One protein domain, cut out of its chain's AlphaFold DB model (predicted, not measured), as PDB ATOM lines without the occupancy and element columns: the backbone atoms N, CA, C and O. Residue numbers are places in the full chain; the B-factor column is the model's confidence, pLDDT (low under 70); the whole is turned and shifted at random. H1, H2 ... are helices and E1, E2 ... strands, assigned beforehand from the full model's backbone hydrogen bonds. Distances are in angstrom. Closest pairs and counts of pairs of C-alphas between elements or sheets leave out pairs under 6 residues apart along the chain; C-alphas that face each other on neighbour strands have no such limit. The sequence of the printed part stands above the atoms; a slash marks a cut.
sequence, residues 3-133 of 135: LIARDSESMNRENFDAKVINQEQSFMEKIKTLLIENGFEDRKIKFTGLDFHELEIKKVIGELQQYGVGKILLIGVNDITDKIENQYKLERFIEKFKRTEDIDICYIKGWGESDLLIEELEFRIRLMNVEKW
ATOM      1  N   LEU A   3     -27.674  49.239  26.842       29.50
ATOM      2  CA  LEU A   3     -27.061  49.558  28.131       29.50
ATOM      3  C   LEU A   3     -26.441  50.938  27.967       29.50
ATOM      4  O   LEU A   3     -25.390  51.051  27.356       29.50
ATOM      5  N   ILE A   4     -27.060  52.004  28.453       28.66
ATOM      6  CA  ILE A   4     -26.530  53.359  28.226       28.66
ATOM      7  C   ILE A   4     -25.167  53.494  28.995       28.66
ATOM      8  O   ILE A   4     -25.180  53.548  30.221       28.66
ATOM      9  N   ALA A   5     -24.011  53.405  28.268       39.41
ATOM     10  CA  ALA A   5     -22.590  53.184  28.691       39.41
ATOM     11  C   ALA A   5     -21.287  53.497  27.778       39.41
ATOM     12  O   ALA A   5     -20.254  53.779  28.367       39.41
ATOM     13  N   ARG A   6     -21.262  53.445  26.412       30.27
ATOM     14  CA  ARG A   6     -20.330  53.926  25.302       30.27
ATOM     15  C   ARG A   6     -19.458  52.988  24.443       30.27
ATOM     16  O   ARG A   6     -18.308  52.780  24.806       30.27
ATOM     17  N   ASP A   7     -19.914  52.622  23.233       34.06
ATOM     18  CA  ASP A   7     -19.122  52.068  22.088       34.06
ATOM     19  C   ASP A   7     -18.304  50.767  22.337       34.06
ATOM     20  O   ASP A   7     -17.706  50.573  23.396       34.06
ATOM     21  N   SER A   8     -18.452  49.706  21.524       39.16
ATOM     22  CA  SER A   8     -17.914  49.437  20.161       39.16
ATOM     23  C   SER A   8     -16.373  49.322  20.127       39.16
ATOM     24  O   SER A   8     -15.683  50.149  20.714       39.16
ATOM     25  N   GLU A   9     -15.730  48.301  19.544       36.22
ATOM     26  CA  GLU A   9     -16.140  47.144  18.703       36.22
ATOM     27  C   GLU A   9     -15.761  45.796  19.412       36.22
ATOM     28  O   GLU A   9     -15.314  45.827  20.554       36.22
ATOM     29  N   SER A  10     -15.880  44.559  18.896       38.38
ATOM     30  CA  SER A  10     -16.082  43.996  17.544       38.38
ATOM     31  C   SER A  10     -16.563  42.528  17.646       38.38
ATOM     32  O   SER A  10     -16.179  41.843  18.592       38.38
ATOM     33  N   MET A  11     -17.327  41.999  16.674       33.66
ATOM     34  CA  MET A  11     -17.458  40.538  16.470       33.66
ATOM     35  C   MET A  11     -17.937  40.172  15.054       33.66
ATOM     36  O   MET A  11     -18.653  40.935  14.410       33.66
ATOM     37  N   ASN A  12     -17.503  39.010  14.549       36.16
ATOM     38  CA  ASN A  12     -17.666  38.597  13.149       36.16
ATOM     39  C   ASN A  12     -18.651  37.420  12.993       36.16
ATOM     40  O   ASN A  12     -18.386  36.336  13.496       36.16
ATOM     41  N   ARG A  13     -19.706  37.663  12.202       47.59
ATOM     42  CA  ARG A  13     -20.309  36.790  11.167       47.59
ATOM     43  C   ARG A  13     -20.591  35.305  11.462       47.59
ATOM     44  O   ARG A  13     -19.676  34.495  11.465       47.59
ATOM     45  N   GLU A  14     -21.862  34.942  11.269       31.17
ATOM     46  CA  GLU A  14     -22.235  33.946  10.247       31.17
ATOM     47  C   GLU A  14     -23.606  34.294   9.612       31.17
ATOM     48  O   GLU A  14     -24.586  34.518  10.311       31.17
ATOM     49  N   ASN A  15     -23.642  34.408   8.276       34.28
ATOM     50  CA  ASN A  15     -24.825  34.496   7.393       34.28
ATOM     51  C   ASN A  15     -26.072  35.292   7.858       34.28
ATOM     52  O   ASN A  15     -27.187  34.777   7.814       34.28
ATOM     53  N   PHE A  16     -25.909  36.584   8.161       45.34
ATOM     54  CA  PHE A  16     -27.013  37.557   8.164       45.34
ATOM     55  C   PHE A  16     -26.866  38.560   7.015       45.34
ATOM     56  O   PHE A  16     -25.752  38.947   6.655       45.34
ATOM     57  N   ASP A  17     -27.995  38.961   6.421       46.56
ATOM     58  CA  ASP A  17     -28.035  39.843   5.253       46.56
ATOM     59  C   ASP A  17     -27.414  41.210   5.590       46.56
ATOM     60  O   ASP A  17     -27.902  41.946   6.454       46.56
ATOM     61  N   ALA A  18     -26.313  41.557   4.916       49.84
ATOM     62  CA  ALA A  18     -25.501  42.733   5.232       49.84
ATOM     63  C   ALA A  18     -26.296  44.050   5.166       49.84
ATOM     64  O   ALA A  18     -25.947  45.030   5.828       49.84
ATOM     65  N   LYS A  19     -27.394  44.073   4.399       53.75
ATOM     66  CA  LYS A  19     -28.303  45.220   4.316       53.75
ATOM     67  C   LYS A  19     -29.073  45.456   5.622       53.75
ATOM     68  O   LYS A  19     -29.296  46.611   5.973       53.75
ATOM     69  N   VAL A  20     -29.434  44.391   6.344       57.03
ATOM     70  CA  VAL A  20     -30.136  44.456   7.640       57.03
ATOM     71  C   VAL A  20     -29.186  44.949   8.732       57.03
ATOM     72  O   VAL A  20     -29.518  45.892   9.445       57.03
ATOM     73  N   ILE A  21     -27.963  44.407   8.781       59.06
ATOM     74  CA  ILE A  21     -26.923  44.812   9.748       59.06
ATOM     75  C   ILE A  21     -26.639  46.321   9.646       59.06
ATOM     76  O   ILE A  21     -26.635  47.032  10.651       59.06
ATOM     77  N   ASN A  22     -26.483  46.838   8.421       64.19
ATOM     78  CA  ASN A  22     -26.265  48.268   8.188       64.19
ATOM     79  C   ASN A  22     -27.452  49.138   8.647       64.19
ATOM     80  O   ASN A  22     -27.247  50.277   9.077       64.19
ATOM     81  N   GLN A  23     -28.690  48.633   8.561       68.00
ATOM     82  CA  GLN A  23     -29.882  49.348   9.029       68.00
ATOM     83  C   GLN A  23     -29.974  49.373  10.556       68.00
ATOM     84  O   GLN A  23     -30.213  50.442  11.118       68.00
ATOM     85  N   GLU A  24     -29.727  48.243  11.227       69.12
ATOM     86  CA  GLU A  24     -29.692  48.178  12.694       69.12
ATOM     87  C   GLU A  24     -28.603  49.096  13.263       69.12
ATOM     88  O   GLU A  24     -28.886  49.915  14.135       69.12
ATOM     89  N   GLN A  25     -27.384  49.053  12.714       74.00
ATOM     90  CA  GLN A  25     -26.299  49.941  13.142       74.00
ATOM     91  C   GLN A  25     -26.657  51.423  12.929       74.00
ATOM     92  O   GLN A  25     -26.495  52.237  13.837       74.00
ATOM     93  N   SER A  26     -27.232  51.773  11.771       76.38
ATOM     94  CA  SER A  26     -27.693  53.144  11.491       76.38
ATOM     95  C   SER A  26     -28.813  53.609  12.431       76.38
ATOM     96  O   SER A  26     -28.937  54.804  12.702       76.38
ATOM     97  N   PHE A  27     -29.652  52.692  12.918       78.12
ATOM     98  CA  PHE A  27     -30.704  52.985  13.892       78.12
ATOM     99  C   PHE A  27     -30.125  53.222  15.293       78.12
ATOM    100  O   PHE A  27     -30.484  54.203  15.946       78.12
ATOM    101  N   MET A  28     -29.167  52.392  15.716       78.56
ATOM    102  CA  MET A  28     -28.464  52.551  16.995       78.56
ATOM    103  C   MET A  28     -27.717  53.889  17.081       78.56
ATOM    104  O   MET A  28     -27.884  54.610  18.064       78.56
ATOM    105  N   GLU A  29     -26.981  54.275  16.032       83.69
ATOM    106  CA  GLU A  29     -26.281  55.570  15.979       83.69
ATOM    107  C   GLU A  29     -27.245  56.769  15.999       83.69
ATOM    108  O   GLU A  29     -26.943  57.802  16.603       83.69
ATOM    109  N   LYS A  30     -28.446  56.645  15.416       85.50
ATOM    110  CA  LYS A  30     -29.480  57.690  15.522       85.50
ATOM    111  C   LYS A  30     -29.986  57.851  16.951       85.50
ATOM    112  O   LYS A  30     -30.046  58.976  17.436       85.50
ATOM    113  N   ILE A  31     -30.302  56.755  17.647       83.44
ATOM    114  CA  ILE A  31     -30.722  56.833  19.057       83.44
ATOM    115  C   ILE A  31     -29.582  57.388  19.921       83.44
ATOM    116  O   ILE A  31     -29.826  58.229  20.782       83.44
ATOM    117  N   LYS A  32     -28.334  56.975  19.669       86.12
ATOM    118  CA  LYS A  32     -27.146  57.518  20.338       86.12
ATOM    119  C   LYS A  32     -27.041  59.033  20.176       86.12
ATOM    120  O   LYS A  32     -26.886  59.738  21.167       86.12
ATOM    121  N   THR A  33     -27.174  59.518  18.942       88.38
ATOM    122  CA  THR A  33     -27.133  60.950  18.609       88.38
ATOM    123  C   THR A  33     -28.220  61.708  19.370       88.38
ATOM    124  O   THR A  33     -27.909  62.657  20.083       88.38
ATOM    125  N   LEU A  34     -29.466  61.220  19.331       87.31
ATOM    126  CA  LEU A  34     -30.593  61.812  20.061       87.31
ATOM    127  C   LEU A  34     -30.364  61.835  21.583       87.31
ATOM    128  O   LEU A  34     -30.688  62.822  22.239       87.31
ATOM    129  N   LEU A  35     -29.788  60.780  22.165       86.00
ATOM    130  CA  LEU A  35     -29.433  60.755  23.588       86.00
ATOM    131  C   LEU A  35     -28.353  61.802  23.915       86.00
ATOM    132  O   LEU A  35     -28.494  62.525  24.901       86.00
ATOM    133  N   ILE A  36     -27.318  61.945  23.079       88.56
ATOM    134  CA  ILE A  36     -26.273  62.970  23.258       88.56
ATOM    135  C   ILE A  36     -26.869  64.383  23.171       88.56
ATOM    136  O   ILE A  36     -26.581  65.225  24.020       88.56
ATOM    137  N   GLU A  37     -27.752  64.633  22.201       91.25
ATOM    138  CA  GLU A  37     -28.481  65.903  22.051       91.25
ATOM    139  C   GLU A  37     -29.376  66.217  23.264       91.25
ATOM    140  O   GLU A  37     -29.520  67.377  23.644       91.25
ATOM    141  N   ASN A  38     -29.911  65.187  23.931       86.81
ATOM    142  CA  ASN A  38     -30.664  65.302  25.185       86.81
ATOM    143  C   ASN A  38     -29.767  65.343  26.446       86.81
ATOM    144  O   ASN A  38     -30.261  65.219  27.566       86.81
ATOM    145  N   GLY A  39     -28.454  65.543  26.288       86.38
ATOM    146  CA  GLY A  39     -27.516  65.788  27.387       86.38
ATOM    147  C   GLY A  39     -26.910  64.540  28.032       86.38
ATOM    148  O   GLY A  39     -26.233  64.661  29.056       86.38
ATOM    149  N   PHE A  40     -27.103  63.347  27.460       87.12
ATOM    150  CA  PHE A  40     -26.377  62.158  27.908       87.12
ATOM    151  C   PHE A  40     -24.913  62.240  27.454       87.12
ATOM    152  O   PHE A  40     -24.615  62.511  26.292       87.12
ATOM    153  N   GLU A  41     -23.972  61.983  28.362       87.50
ATOM    154  CA  GLU A  41     -22.559  61.908  27.988       87.50
ATOM    155  C   GLU A  41     -22.341  60.729  27.036       87.50
ATOM    156  O   GLU A  41     -22.634  59.597  27.415       87.50
ATOM    157  N   ASP A  42     -21.750  60.968  25.856       84.69
ATOM    158  CA  ASP A  42     -21.410  59.914  24.885       84.69
ATOM    159  C   ASP A  42     -20.744  58.724  25.580       84.69
ATOM    160  O   ASP A  42     -21.263  57.616  25.478       84.69
ATOM    161  N   ARG A  43     -19.703  58.982  26.408       84.88
ATOM    162  CA  ARG A  43     -18.960  58.005  27.250       84.88
ATOM    163  C   ARG A  43     -19.803  57.209  28.264       84.88
ATOM    164  O   ARG A  43     -19.248  56.481  29.077       84.88
ATOM    165  N   LYS A  44     -21.123  57.370  28.211       88.62
ATOM    166  CA  LYS A  44     -22.151  56.647  28.941       88.62
ATOM    167  C   LYS A  44     -23.311  56.216  27.999       88.62
ATOM    168  O   LYS A  44     -24.440  56.261  28.451       88.62
ATOM    169  N   ILE A  45     -23.099  55.746  26.739       87.81
ATOM    170  CA  ILE A  45     -24.139  55.125  25.828       87.81
ATOM    171  C   ILE A  45     -23.699  53.812  25.049       87.81
ATOM    172  O   ILE A  45     -23.117  53.924  23.978       87.81
ATOM    173  N   LYS A  46     -23.845  52.549  25.559       85.88
ATOM    174  CA  LYS A  46     -23.335  51.277  24.935       85.88
ATOM    175  C   LYS A  46     -24.526  50.554  24.295       85.88
ATOM    176  O   LYS A  46     -25.699  50.787  24.590       85.88
ATOM    177  N   PHE A  47     -24.173  49.547  23.515       79.50
ATOM    178  CA  PHE A  47     -25.066  48.561  22.946       79.50
ATOM    179  C   PHE A  47     -24.530  47.180  23.328       79.50
ATOM    180  O   PHE A  47     -23.316  46.991  23.385       79.50
ATOM    181  N   THR A  48     -25.419  46.233  23.614       75.81
ATOM    182  CA  THR A  48     -25.058  44.822  23.818       75.81
ATOM    183  C   THR A  48     -26.091  43.918  23.146       75.81
ATOM    184  O   THR A  48     -27.251  44.315  22.924       75.81
ATOM    185  N   GLY A  49     -25.648  42.717  22.778       69.38
ATOM    186  CA  GLY A  49     -26.469  41.705  22.120       69.38
ATOM    187  C   GLY A  49     -27.653  41.238  22.970       69.38
ATOM    188  O   GLY A  49     -27.749  41.501  24.168       69.38
ATOM    189  N   LEU A  50     -28.591  40.539  22.329       54.47
ATOM    190  CA  LEU A  50     -29.726  39.909  23.016       54.47
ATOM    191  C   LEU A  50     -29.350  38.599  23.723       54.47
ATOM    192  O   LEU A  50     -30.072  38.180  24.621       54.47
ATOM    193  N   ASP A  51     -28.222  37.977  23.371       62.41
ATOM    194  CA  ASP A  51     -27.860  36.618  23.803       62.41
ATOM    195  C   ASP A  51     -27.321  36.508  25.244       62.41
ATOM    196  O   ASP A  51     -26.806  35.464  25.644       62.41
ATOM    197  N   PHE A  52     -27.461  37.572  26.048       61.34
ATOM    198  CA  PHE A  52     -27.128  37.615  27.481       61.34
ATOM    199  C   PHE A  52     -25.784  36.956  27.839       61.34
ATOM    200  O   PHE A  52     -25.669  36.245  28.844       61.34
ATOM    201  N   HIS A  53     -24.738  37.204  27.047       70.62
ATOM    202  CA  HIS A  53     -23.389  36.783  27.400       70.62
ATOM    203  C   HIS A  53     -22.945  37.518  28.671       70.62
ATOM    204  O   HIS A  53     -22.486  38.656  28.644       70.62
ATOM    205  N   GLU A  54     -23.103  36.854  29.820       74.50
ATOM    206  CA  GLU A  54     -22.925  37.444  31.151       74.50
ATOM    207  C   GLU A  54     -21.559  38.120  31.329       74.50
ATOM    208  O   GLU A  54     -21.466  39.141  32.003       74.50
ATOM    209  N   LEU A  55     -20.512  37.573  30.703       79.75
ATOM    210  CA  LEU A  55     -19.163  38.145  30.697       79.75
ATOM    211  C   LEU A  55     -19.088  39.482  29.946       79.75
ATOM    212  O   LEU A  55     -18.435  40.408  30.420       79.75
ATOM    213  N   GLU A  56     -19.768  39.597  28.803       80.69
ATOM    214  CA  GLU A  56     -19.829  40.829  28.011       80.69
ATOM    215  C   GLU A  56     -20.580  41.918  28.783       80.69
ATOM    216  O   GLU A  56     -20.096  43.044  28.913       80.69
ATOM    217  N   ILE A  57     -21.713  41.563  29.396       79.44
ATOM    218  CA  ILE A  57     -22.492  42.533  30.167       79.44
ATOM    219  C   ILE A  57     -21.775  42.915  31.475       79.44
ATOM    220  O   ILE A  57     -21.766  44.091  31.833       79.44
ATOM    221  N   LYS A  58     -21.089  41.978  32.153       82.12
ATOM    222  CA  LYS A  58     -20.182  42.299  33.278       82.12
ATOM    223  C   LYS A  58     -19.107  43.296  32.875       82.12
ATOM    224  O   LYS A  58     -18.881  44.257  33.600       82.12
ATOM    225  N   LYS A  59     -18.482  43.100  31.711       85.06
ATOM    226  CA  LYS A  59     -17.482  44.029  31.176       85.06
ATOM    227  C   LYS A  59     -18.077  45.424  30.951       85.06
ATOM    228  O   LYS A  59     -17.502  46.397  31.427       85.06
ATOM    229  N   VAL A  60     -19.254  45.525  30.326       86.12
ATOM    230  CA  VAL A  60     -19.967  46.804  30.132       86.12
ATOM    231  C   VAL A  60     -20.317  47.493  31.459       86.12
ATOM    232  O   VAL A  60     -20.131  48.702  31.592       86.12
ATOM    233  N   ILE A  61     -20.801  46.743  32.451       86.12
ATOM    234  CA  ILE A  61     -21.150  47.278  33.777       86.12
ATOM    235  C   ILE A  61     -19.892  47.741  34.534       86.12
ATOM    236  O   ILE A  61     -19.902  48.815  35.133       86.12
ATOM    237  N   GLY A  62     -18.783  47.006  34.430       86.44
ATOM    238  CA  GLY A  62     -17.492  47.423  34.985       86.44
ATOM    239  C   GLY A  62     -16.942  48.697  34.334       86.44
ATOM    240  O   GLY A  62     -16.460  49.591  35.027       86.44
ATOM    241  N   GLU A  63     -17.058  48.823  33.008       88.38
ATOM    242  CA  GLU A  63     -16.689  50.040  32.265       88.38
ATOM    243  C   GLU A  63     -17.532  51.254  32.713       88.38
ATOM    244  O   GLU A  63     -17.000  52.347  32.896       88.38
ATOM    245  N   LEU A  64     -18.826  51.064  32.989       89.00
ATOM    246  CA  LEU A  64     -19.708  52.097  33.554       89.00
ATOM    247  C   LEU A  64     -19.304  52.560  34.952       89.00
ATOM    248  O   LEU A  64     -19.264  53.764  35.225       89.00
ATOM    249  N   GLN A  65     -19.009  51.608  35.836       85.56
ATOM    250  CA  GLN A  65     -18.586  51.889  37.206       85.56
ATOM    251  C   GLN A  65     -17.277  52.696  37.219       85.56
ATOM    252  O   GLN A  65     -17.142  53.622  38.019       85.56
ATOM    253  N   GLN A  66     -16.355  52.447  36.277       86.94
ATOM    254  CA  GLN A  66     -15.134  53.254  36.103       86.94
ATOM    255  C   GLN A  66     -15.423  54.727  35.756       86.94
ATOM    256  O   GLN A  66     -14.642  55.606  36.123       86.94
ATOM    257  N   TYR A  67     -16.557  55.028  35.111       87.62
ATOM    258  CA  TYR A  67     -17.030  56.398  34.860       87.62
ATOM    259  C   TYR A  67     -17.919  56.969  35.984       87.62
ATOM    260  O   TYR A  67     -18.561  58.009  35.794       87.62
ATOM    261  N   GLY A  68     -17.971  56.310  37.147       85.31
ATOM    262  CA  GLY A  68     -18.744  56.742  38.315       85.31
ATOM    263  C   GLY A  68     -20.260  56.597  38.153       85.31
ATOM    264  O   GLY A  68     -21.019  57.316  38.802       85.31
ATOM    265  N   VAL A  69     -20.726  55.715  37.263       87.25
ATOM    266  CA  VAL A  69     -22.160  55.503  37.034       87.25
ATOM    267  C   VAL A  69     -22.730  54.562  38.095       87.25
ATOM    268  O   VAL A  69     -22.540  53.355  38.024       87.25
ATOM    269  N   GLY A  70     -23.459  55.117  39.069       81.25
ATOM    270  CA  GLY A  70     -24.161  54.343  40.109       81.25
ATOM    271  C   GLY A  70     -25.560  53.839  39.718       81.25
ATOM    272  O   GLY A  70     -26.147  53.035  40.442       81.25
ATOM    273  N   LYS A  71     -26.115  54.296  38.586       87.38
ATOM    274  CA  LYS A  71     -27.438  53.892  38.087       87.38
ATOM    275  C   LYS A  71     -27.408  53.665  36.579       87.38
ATOM    276  O   LYS A  71     -26.981  54.543  35.835       87.38
ATOM    277  N   ILE A  72     -27.901  52.513  36.137       87.88
ATOM    278  CA  ILE A  72     -27.934  52.096  34.731       87.88
ATOM    279  C   ILE A  72     -29.383  52.053  34.252       87.88
ATOM    280  O   ILE A  72     -30.239  51.451  34.903       87.88
ATOM    281  N   LEU A  73     -29.643  52.646  33.085       85.44
ATOM    282  CA  LEU A  73     -30.899  52.482  32.353       85.44
ATOM    283  C   LEU A  73     -30.708  51.454  31.233       85.44
ATOM    284  O   LEU A  73     -29.798  51.571  30.407       85.44
ATOM    285  N   LEU A  74     -31.570  50.441  31.239       83.50
ATOM    286  CA  LEU A  74     -31.558  49.298  30.332       83.50
ATOM    287  C   LEU A  74     -32.834  49.332  29.479       83.50
ATOM    288  O   LEU A  74     -33.916  49.451  30.049       83.50
ATOM    289  N   ILE A  75     -32.737  49.250  28.147       78.00
ATOM    290  CA  ILE A  75     -33.895  49.437  27.238       78.00
ATOM    291  C   ILE A  75     -33.917  48.359  26.137       78.00
ATOM    292  O   ILE A  75     -32.876  47.967  25.603       78.00
ATOM    293  N   GLY A  76     -35.101  47.855  25.776       74.62
ATOM    294  CA  GLY A  76     -35.289  46.995  24.596       74.62
ATOM    295  C   GLY A  76     -35.394  47.814  23.300       74.62
ATOM    296  O   GLY A  76     -35.931  48.913  23.326       74.62
ATOM    297  N   VAL A  77     -34.901  47.303  22.165       69.38
ATOM    298  CA  VAL A  77     -35.004  47.997  20.852       69.38
ATOM    299  C   VAL A  77     -35.279  47.115  19.649       69.38
ATOM    300  O   VAL A  77     -35.846  47.599  18.681       69.38
ATOM    301  N   ASN A  78     -34.908  45.839  19.694       63.00
ATOM    302  CA  ASN A  78     -35.180  44.913  18.595       63.00
ATOM    303  C   ASN A  78     -36.668  44.500  18.543       63.00
ATOM    304  O   ASN A  78     -37.108  43.936  17.549       63.00
ATOM    305  N   ASP A  79     -37.437  44.789  19.598       61.47
ATOM    306  CA  ASP A  79     -38.865  44.506  19.709       61.47
ATOM    307  C   ASP A  79     -39.634  45.799  20.044       61.47
ATOM    308  O   ASP A  79     -39.310  46.485  21.018       61.47
ATOM    309  N   ILE A  80     -40.670  46.110  19.256       59.59
ATOM    310  CA  ILE A  80     -41.631  47.201  19.522       59.59
ATOM    311  C   ILE A  80     -42.434  46.887  20.793       59.59
ATOM    312  O   ILE A  80     -42.553  47.711  21.702       59.59
ATOM    313  N   THR A  81     -42.948  45.658  20.859       60.72
ATOM    314  CA  THR A  81     -43.649  45.093  22.008       60.72
ATOM    315  C   THR A  81     -42.710  44.177  22.782       60.72
ATOM    316  O   THR A  81     -42.244  43.149  22.295       60.72
ATOM    317  N   ASP A  82     -42.420  44.556  24.018       66.50
ATOM    318  CA  ASP A  82     -41.521  43.806  24.884       66.50
ATOM    319  C   ASP A  82     -42.152  42.470  25.322       66.50
ATOM    320  O   ASP A  82     -43.154  42.429  26.041       66.50
ATOM    321  N   LYS A  83     -41.586  41.361  24.832       73.19
ATOM    322  CA  LYS A  83     -42.104  40.001  25.033       73.19
ATOM    323  C   LYS A  83     -41.958  39.570  26.494       73.19
ATOM    324  O   LYS A  83     -40.923  39.795  27.113       73.19
ATOM    325  N   ILE A  84     -42.936  38.820  27.010       73.06
ATOM    326  CA  ILE A  84     -42.916  38.273  28.386       73.06
ATOM    327  C   ILE A  84     -41.630  37.470  28.664       73.06
ATOM    328  O   ILE A  84     -41.068  37.553  29.754       73.06
ATOM    329  N   GLU A  85     -41.122  36.729  27.675       74.50
ATOM    330  CA  GLU A  85     -39.855  35.997  27.798       74.50
ATOM    331  C   GLU A  85     -38.645  36.932  27.974       74.50
ATOM    332  O   GLU A  85     -37.769  36.651  28.796       74.50
ATOM    333  N   ASN A  86     -38.607  38.055  27.247       72.62
ATOM    334  CA  ASN A  86     -37.559  39.065  27.390       72.62
ATOM    335  C   ASN A  86     -37.634  39.697  28.782       72.62
ATOM    336  O   ASN A  86     -36.617  39.716  29.473       72.62
ATOM    337  N   GLN A  87     -38.827  40.120  29.224       75.81
ATOM    338  CA  GLN A  87     -39.067  40.662  30.570       75.81
ATOM    339  C   GLN A  87     -38.578  39.712  31.662       75.81
ATOM    340  O   GLN A  87     -37.807  40.113  32.530       75.81
ATOM    341  N   TYR A  88     -38.949  38.433  31.584       78.19
ATOM    342  CA  TYR A  88     -38.529  37.436  32.562       78.19
ATOM    343  C   TYR A  88     -37.003  37.237  32.578       78.19
ATOM    344  O   TYR A  88     -36.395  37.227  33.649       78.19
ATOM    345  N   LYS A  89     -36.353  37.124  31.409       77.75
ATOM    346  CA  LYS A  89     -34.882  37.027  31.324       77.75
ATOM    347  C   LYS A  89     -34.200  38.280  31.889       77.75
ATOM    348  O   LYS A  89     -33.234  38.157  32.639       77.75
ATOM    349  N   LEU A  90     -34.730  39.462  31.575       77.88
ATOM    350  CA  LEU A  90     -34.258  40.773  32.029       77.88
ATOM    351  C   LEU A  90     -34.364  40.965  33.543       77.88
ATOM    352  O   LEU A  90     -33.394  41.379  34.174       77.88
ATOM    353  N   GLU A  91     -35.511  40.647  34.138       80.69
ATOM    354  CA  GLU A  91     -35.723  40.766  35.582       80.69
ATOM    355  C   GLU A  91     -34.768  39.833  36.338       80.69
ATOM    356  O   GLU A  91     -34.041  40.275  37.229       80.69
ATOM    357  N   ARG A  92     -34.656  38.570  35.902       81.69
ATOM    358  CA  ARG A  92     -33.717  37.582  36.469       81.69
ATOM    359  C   ARG A  92     -32.253  37.997  36.306       81.69
ATOM    360  O   ARG A  92     -31.441  37.760  37.203       81.69
ATOM    361  N   PHE A  93     -31.918  38.629  35.183       80.19
ATOM    362  CA  PHE A  93     -30.605  39.218  34.944       80.19
ATOM    363  C   PHE A  93     -30.326  40.365  35.934       80.19
ATOM    364  O   PHE A  93     -29.309  40.347  36.628       80.19
ATOM    365  N   ILE A  94     -31.251  41.317  36.082       82.06
ATOM    366  CA  ILE A  94     -31.107  42.463  36.992       82.06
ATOM    367  C   ILE A  94     -30.999  42.015  38.452       82.06
ATOM    368  O   ILE A  94     -30.119  42.499  39.165       82.06
ATOM    369  N   GLU A  95     -31.823  41.060  38.895       83.06
ATOM    370  CA  GLU A  95     -31.726  40.472  40.240       83.06
ATOM    371  C   GLU A  95     -30.337  39.890  40.521       83.06
ATOM    372  O   GLU A  95     -29.809  40.043  41.625       83.06
ATOM    373  N   LYS A  96     -29.734  39.212  39.535       81.88
ATOM    374  CA  LYS A  96     -28.407  38.603  39.673       81.88
ATOM    375  C   LYS A  96     -27.322  39.665  39.851       81.88
ATOM    376  O   LYS A  96     -26.458  39.516  40.717       81.88
ATOM    377  N   PHE A  97     -27.376  40.741  39.071       77.31
ATOM    378  CA  PHE A  97     -26.367  41.799  39.123       77.31
ATOM    379  C   PHE A  97     -26.525  42.701  40.347       77.31
ATOM    380  O   PHE A  97     -25.530  42.928  41.023       77.31
ATOM    381  N   LYS A  98     -27.752  43.070  40.744       77.31
ATOM    382  CA  LYS A  98     -28.014  43.822  41.992       77.31
ATOM    383  C   LYS A  98     -27.552  43.117  43.274       77.31
ATOM    384  O   LYS A  98     -27.441  43.752  44.315       77.31
ATOM    385  N   ARG A  99     -27.315  41.800  43.228       73.81
ATOM    386  CA  ARG A  99     -26.735  41.016  44.337       73.81
ATOM    387  C   ARG A  99     -25.211  40.900  44.290       73.81
ATOM    388  O   ARG A  99     -24.625  40.477  45.280       73.81
ATOM    389  N   THR A 100     -24.601  41.173  43.140       73.19
ATOM    390  CA  THR A 100     -23.171  40.927  42.878       73.19
ATOM    391  C   THR A 100     -22.380  42.233  42.806       73.19
ATOM    392  O   THR A 100     -21.226  42.267  43.213       73.19
ATOM    393  N   GLU A 101     -23.017  43.298  42.320       68.88
ATOM    394  CA  GLU A 101     -22.439  44.606  42.031       68.88
ATOM    395  C   GLU A 101     -23.243  45.695  42.758       68.88
ATOM    396  O   GLU A 101     -24.477  45.657  42.754       68.88
ATOM    397  N   ASP A 102     -22.569  46.690  43.340       76.25
ATOM    398  CA  ASP A 102     -23.216  47.852  43.970       76.25
ATOM    399  C   ASP A 102     -23.671  48.860  42.897       76.25
ATOM    400  O   ASP A 102     -23.020  49.873  42.638       76.25
ATOM    401  N   ILE A 103     -24.738  48.513  42.166       78.44
ATOM    402  CA  ILE A 103     -25.251  49.320  41.052       78.44
ATOM    403  C   ILE A 103     -26.765  49.175  40.843       78.44
ATOM    404  O   ILE A 103     -27.315  48.072  40.753       78.44
ATOM    405  N   ASP A 104     -27.468  50.303  40.716       83.06
ATOM    406  CA  ASP A 104     -28.912  50.303  40.476       83.06
ATOM    407  C   ASP A 104     -29.237  50.173  38.981       83.06
ATOM    408  O   ASP A 104     -29.291  51.157  38.243       83.06
ATOM    409  N   ILE A 105     -29.484  48.945  38.524       85.06
ATOM    410  CA  ILE A 105     -29.984  48.687  37.167       85.06
ATOM    411  C   ILE A 105     -31.514  48.797  37.137       85.06
ATOM    412  O   ILE A 105     -32.220  48.045  37.817       85.06
ATOM    413  N   CYS A 106     -32.029  49.713  36.320       81.25
ATOM    414  CA  CYS A 106     -33.452  49.886  36.036       81.25
ATOM    415  C   CYS A 106     -33.754  49.496  34.585       81.25
ATOM    416  O   CYS A 106     -33.193  50.078  33.655       81.25
ATOM    417  N   TYR A 107     -34.670  48.545  34.391       80.31
ATOM    418  CA  TYR A 107     -35.205  48.231  33.069       80.31
ATOM    419  C   TYR A 107     -36.374  49.154  32.720       80.31
ATOM    420  O   TYR A 107     -37.338  49.262  33.477       80.31
ATOM    421  N   ILE A 108     -36.282  49.792  31.558       74.81
ATOM    422  CA  ILE A 108     -37.380  50.502  30.914       74.81
ATOM    423  C   ILE A 108     -38.032  49.500  29.960       74.81
ATOM    424  O   ILE A 108     -37.422  49.104  28.962       74.81
ATOM    425  N   LYS A 109     -39.258  49.078  30.297       66.75
ATOM    426  CA  LYS A 109     -40.092  48.235  29.427       66.75
ATOM    427  C   LYS A 109     -40.226  48.894  28.053       66.75
ATOM    428  O   LYS A 109     -40.207  50.120  27.963       66.75
ATOM    429  N   GLY A 110     -40.281  48.073  27.004       61.84
ATOM    430  CA  GLY A 110     -40.162  48.526  25.614       61.84
ATOM    431  C   GLY A 110     -41.153  49.619  25.197       61.84
ATOM    432  O   GLY A 110     -42.141  49.878  25.878       61.84
ATOM    433  N   TRP A 111     -40.871  50.224  24.039       63.38
ATOM    434  CA  TRP A 111     -41.518  51.416  23.465       63.38
ATOM    435  C   TRP A 111     -43.050  51.429  23.527       63.38
ATOM    436  O   TRP A 111     -43.640  52.500  23.662       63.38
ATOM    437  N   GLY A 112     -43.672  50.249  23.460       57.94
ATOM    438  CA  GLY A 112     -45.112  50.078  23.587       57.94
ATOM    439  C   GLY A 112     -45.870  50.583  22.362       57.94
ATOM    440  O   GLY A 112     -45.289  50.948  21.338       57.94
ATOM    441  N   GLU A 113     -47.193  50.608  22.480       61.75
ATOM    442  CA  GLU A 113     -48.077  51.258  21.512       61.75
ATOM    443  C   GLU A 113     -48.035  52.775  21.751       61.75
ATOM    444  O   GLU A 113     -48.930  53.365  22.348       61.75
ATOM    445  N   SER A 114     -46.924  53.397  21.354       68.25
ATOM    446  CA  SER A 114     -46.789  54.853  21.315       68.25
ATOM    447  C   SER A 114     -47.518  55.396  20.090       68.25
ATOM    448  O   SER A 114     -47.222  54.965  18.972       68.25
ATOM    449  N   ASP A 115     -48.405  56.377  20.277       70.19
ATOM    450  CA  ASP A 115     -49.127  57.038  19.180       70.19
ATOM    451  C   ASP A 115     -48.159  57.543  18.095       70.19
ATOM    452  O   ASP A 115     -48.391  57.330  16.911       70.19
ATOM    453  N   LEU A 116     -46.998  58.084  18.488       73.50
ATOM    454  CA  LEU A 116     -45.949  58.549  17.568       73.50
ATOM    455  C   LEU A 116     -45.376  57.430  16.679       73.50
ATOM    456  O   LEU A 116     -44.975  57.678  15.542       73.50
ATOM    457  N   LEU A 117     -45.310  56.195  17.189       71.31
ATOM    458  CA  LEU A 117     -44.859  55.041  16.409       71.31
ATOM    459  C   LEU A 117     -45.950  54.578  15.436       71.31
ATOM    460  O   LEU A 117     -45.636  54.192  14.310       71.31
ATOM    461  N   ILE A 118     -47.217  54.641  15.853       74.00
ATOM    462  CA  ILE A 118     -48.373  54.337  14.999       74.00
ATOM    463  C   ILE A 118     -48.462  55.369  13.864       74.00
ATOM    464  O   ILE A 118     -48.529  54.981  12.700       74.00
ATOM    465  N   GLU A 119     -48.358  56.664  14.174       79.25
ATOM    466  CA  GLU A 119     -48.357  57.764  13.201       79.25
ATOM    467  C   GLU A 119     -47.227  57.631  12.163       79.25
ATOM    468  O   GLU A 119     -47.484  57.740  10.963       79.25
ATOM    469  N   GLU A 120     -45.992  57.337  12.588       78.00
ATOM    470  CA  GLU A 120     -44.848  57.116  11.684       78.00
ATOM    471  C   GLU A 120     -45.038  55.862  10.806       78.00
ATOM    472  O   GLU A 120     -44.712  55.876   9.614       78.00
ATOM    473  N   LEU A 121     -45.602  54.776  11.353       77.31
ATOM    474  CA  LEU A 121     -45.931  53.574  10.577       77.31
ATOM    475  C   LEU A 121     -47.016  53.863   9.531       77.31
ATOM    476  O   LEU A 121     -46.846  53.513   8.359       77.31
ATOM    477  N   GLU A 122     -48.096  54.546   9.910       81.12
ATOM    478  CA  GLU A 122     -49.138  54.968   8.973       81.12
ATOM    479  C   GLU A 122     -48.610  55.924   7.899       81.12
ATOM    480  O   GLU A 122     -49.022  55.836   6.739       81.12
ATOM    481  N   PHE A 123     -47.718  56.848   8.264       82.69
ATOM    482  CA  PHE A 123     -47.092  57.782   7.332       82.69
ATOM    483  C   PHE A 123     -46.226  57.044   6.301       82.69
ATOM    484  O   PHE A 123     -46.353  57.289   5.099       82.69
ATOM    485  N   ARG A 124     -45.426  56.061   6.735       79.75
ATOM    486  CA  ARG A 124     -44.644  55.201   5.827       79.75
ATOM    487  C   ARG A 124     -45.517  54.350   4.914       79.75
ATOM    488  O   ARG A 124     -45.234  54.273   3.720       79.75
ATOM    489  N   ILE A 125     -46.591  53.757   5.439       79.31
ATOM    490  CA  ILE A 125     -47.564  53.001   4.633       79.31
ATOM    491  C   ILE A 125     -48.197  53.916   3.574       79.31
ATOM    492  O   ILE A 125     -48.319  53.522   2.413       79.31
ATOM    493  N   ARG A 126     -48.554  55.154   3.942       79.38
ATOM    494  CA  ARG A 126     -49.066  56.164   3.004       79.38
ATOM    495  C   ARG A 126     -48.046  56.495   1.909       79.38
ATOM    496  O   ARG A 126     -48.419  56.444   0.740       79.38
ATOM    497  N   LEU A 127     -46.779  56.750   2.249       77.25
ATOM    498  CA  LEU A 127     -45.716  57.013   1.264       77.25
ATOM    499  C   LEU A 127     -45.520  55.846   0.282       77.25
ATOM    500  O   LEU A 127     -45.592  56.056  -0.927       77.25
ATOM    501  N   MET A 128     -45.368  54.615   0.783       74.06
ATOM    502  CA  MET A 128     -45.192  53.419  -0.058       74.06
ATOM    503  C   MET A 128     -46.381  53.167  -0.999       74.06
ATOM    504  O   MET A 128     -46.214  52.645  -2.100       74.06
ATOM    505  N   ASN A 129     -47.594  53.521  -0.568       70.50
ATOM    506  CA  ASN A 129     -48.781  53.413  -1.410       70.50
ATOM    507  C   ASN A 129     -48.852  54.530  -2.461       70.50
ATOM    508  O   ASN A 129     -49.338  54.266  -3.554       70.50
ATOM    509  N   VAL A 130     -48.348  55.737  -2.179       62.88
ATOM    510  CA  VAL A 130     -48.263  56.830  -3.167       62.88
ATOM    511  C   VAL A 130     -47.216  56.534  -4.245       62.88
ATOM    512  O   VAL A 130     -47.473  56.797  -5.417       62.88
ATOM    513  N   GLU A 131     -46.077  55.927  -3.893       54.53
ATOM    514  CA  GLU A 131     -45.058  55.516  -4.876       54.53
ATOM    515  C   GLU A 131     -45.617  54.524  -5.914       54.53
ATOM    516  O   GLU A 131     -45.332  54.656  -7.101       54.53
ATOM    517  N   LYS A 132     -46.509  53.612  -5.501       54.09
ATOM    518  CA  LYS A 132     -47.184  52.640  -6.386       54.09
ATOM    519  C   LYS A 132     -48.231  53.217  -7.348       54.09
ATOM    520  O   LYS A 132     -48.746  52.466  -8.167       54.09
ATOM    521  N   TRP A 133     -48.600  54.493  -7.231       48.69
ATOM    522  CA  TRP A 133     -49.560  55.141  -8.144       48.69
ATOM    523  C   TRP A 133     -48.882  55.906  -9.292       48.69
ATOM    524  O   TRP A 133     -49.579  56.463 -10.137       48.69
TER     525      TRP A 133
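Overview. This is residues 3 to 133 of the 135 residues of an uncharacterized protein of Crassaminicella sp. SY095 (UniProt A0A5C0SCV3). H3 packs on strand E2 of a two-stranded parallel sheet, with H2 near E1 and H1 set apart. Residues 118 to 133, of which 118 to 131 belong to H4, stick out as an arm. The 131 printed residues, mostly helix by named elements, run H1, H2, E1, H3, E2, H4. The whole is only just loose, close to compact, with radius of gyration of the C-alphas 17.1 A, spanning 59 by 32 by 32 A.

Arrangement. E1, residues 71 to 75, and E2, residues 104 to 108, are parallel at 23 degrees; N 72 and O 104, 2.9 A apart, are within hydrogen-bond range. H3, residues 84 to 98, comes closest to E2 at the C-alphas of Ile 94 and Ile 105, 6.3 A. E1, H3, E2 form a strand-helix-strand unit, parallel strands joined through a helix, its crossover right-handed. H2, residues 54 to 66, is near H3. H1, residues 18 to 37, and H4, residues 115 to 131, are apart. In these helices every O i to N i+4 pair is within range.

Along the chain. H1 spans 28.8 A from its first to its last C-alpha, beginning with C-alpha 18 at (-25.501, 42.733, 5.232); H4 spans 24.4 A from its first to its last C-alpha, ending with C-alpha 131 at (-45.058, 55.516, -4.876).

Size, cuts and confidence. The printed part has no cut; H1 to H2 is a long link. Mean pLDDT of the printed part is 71.7; residues 3 to 24 are among those under 70.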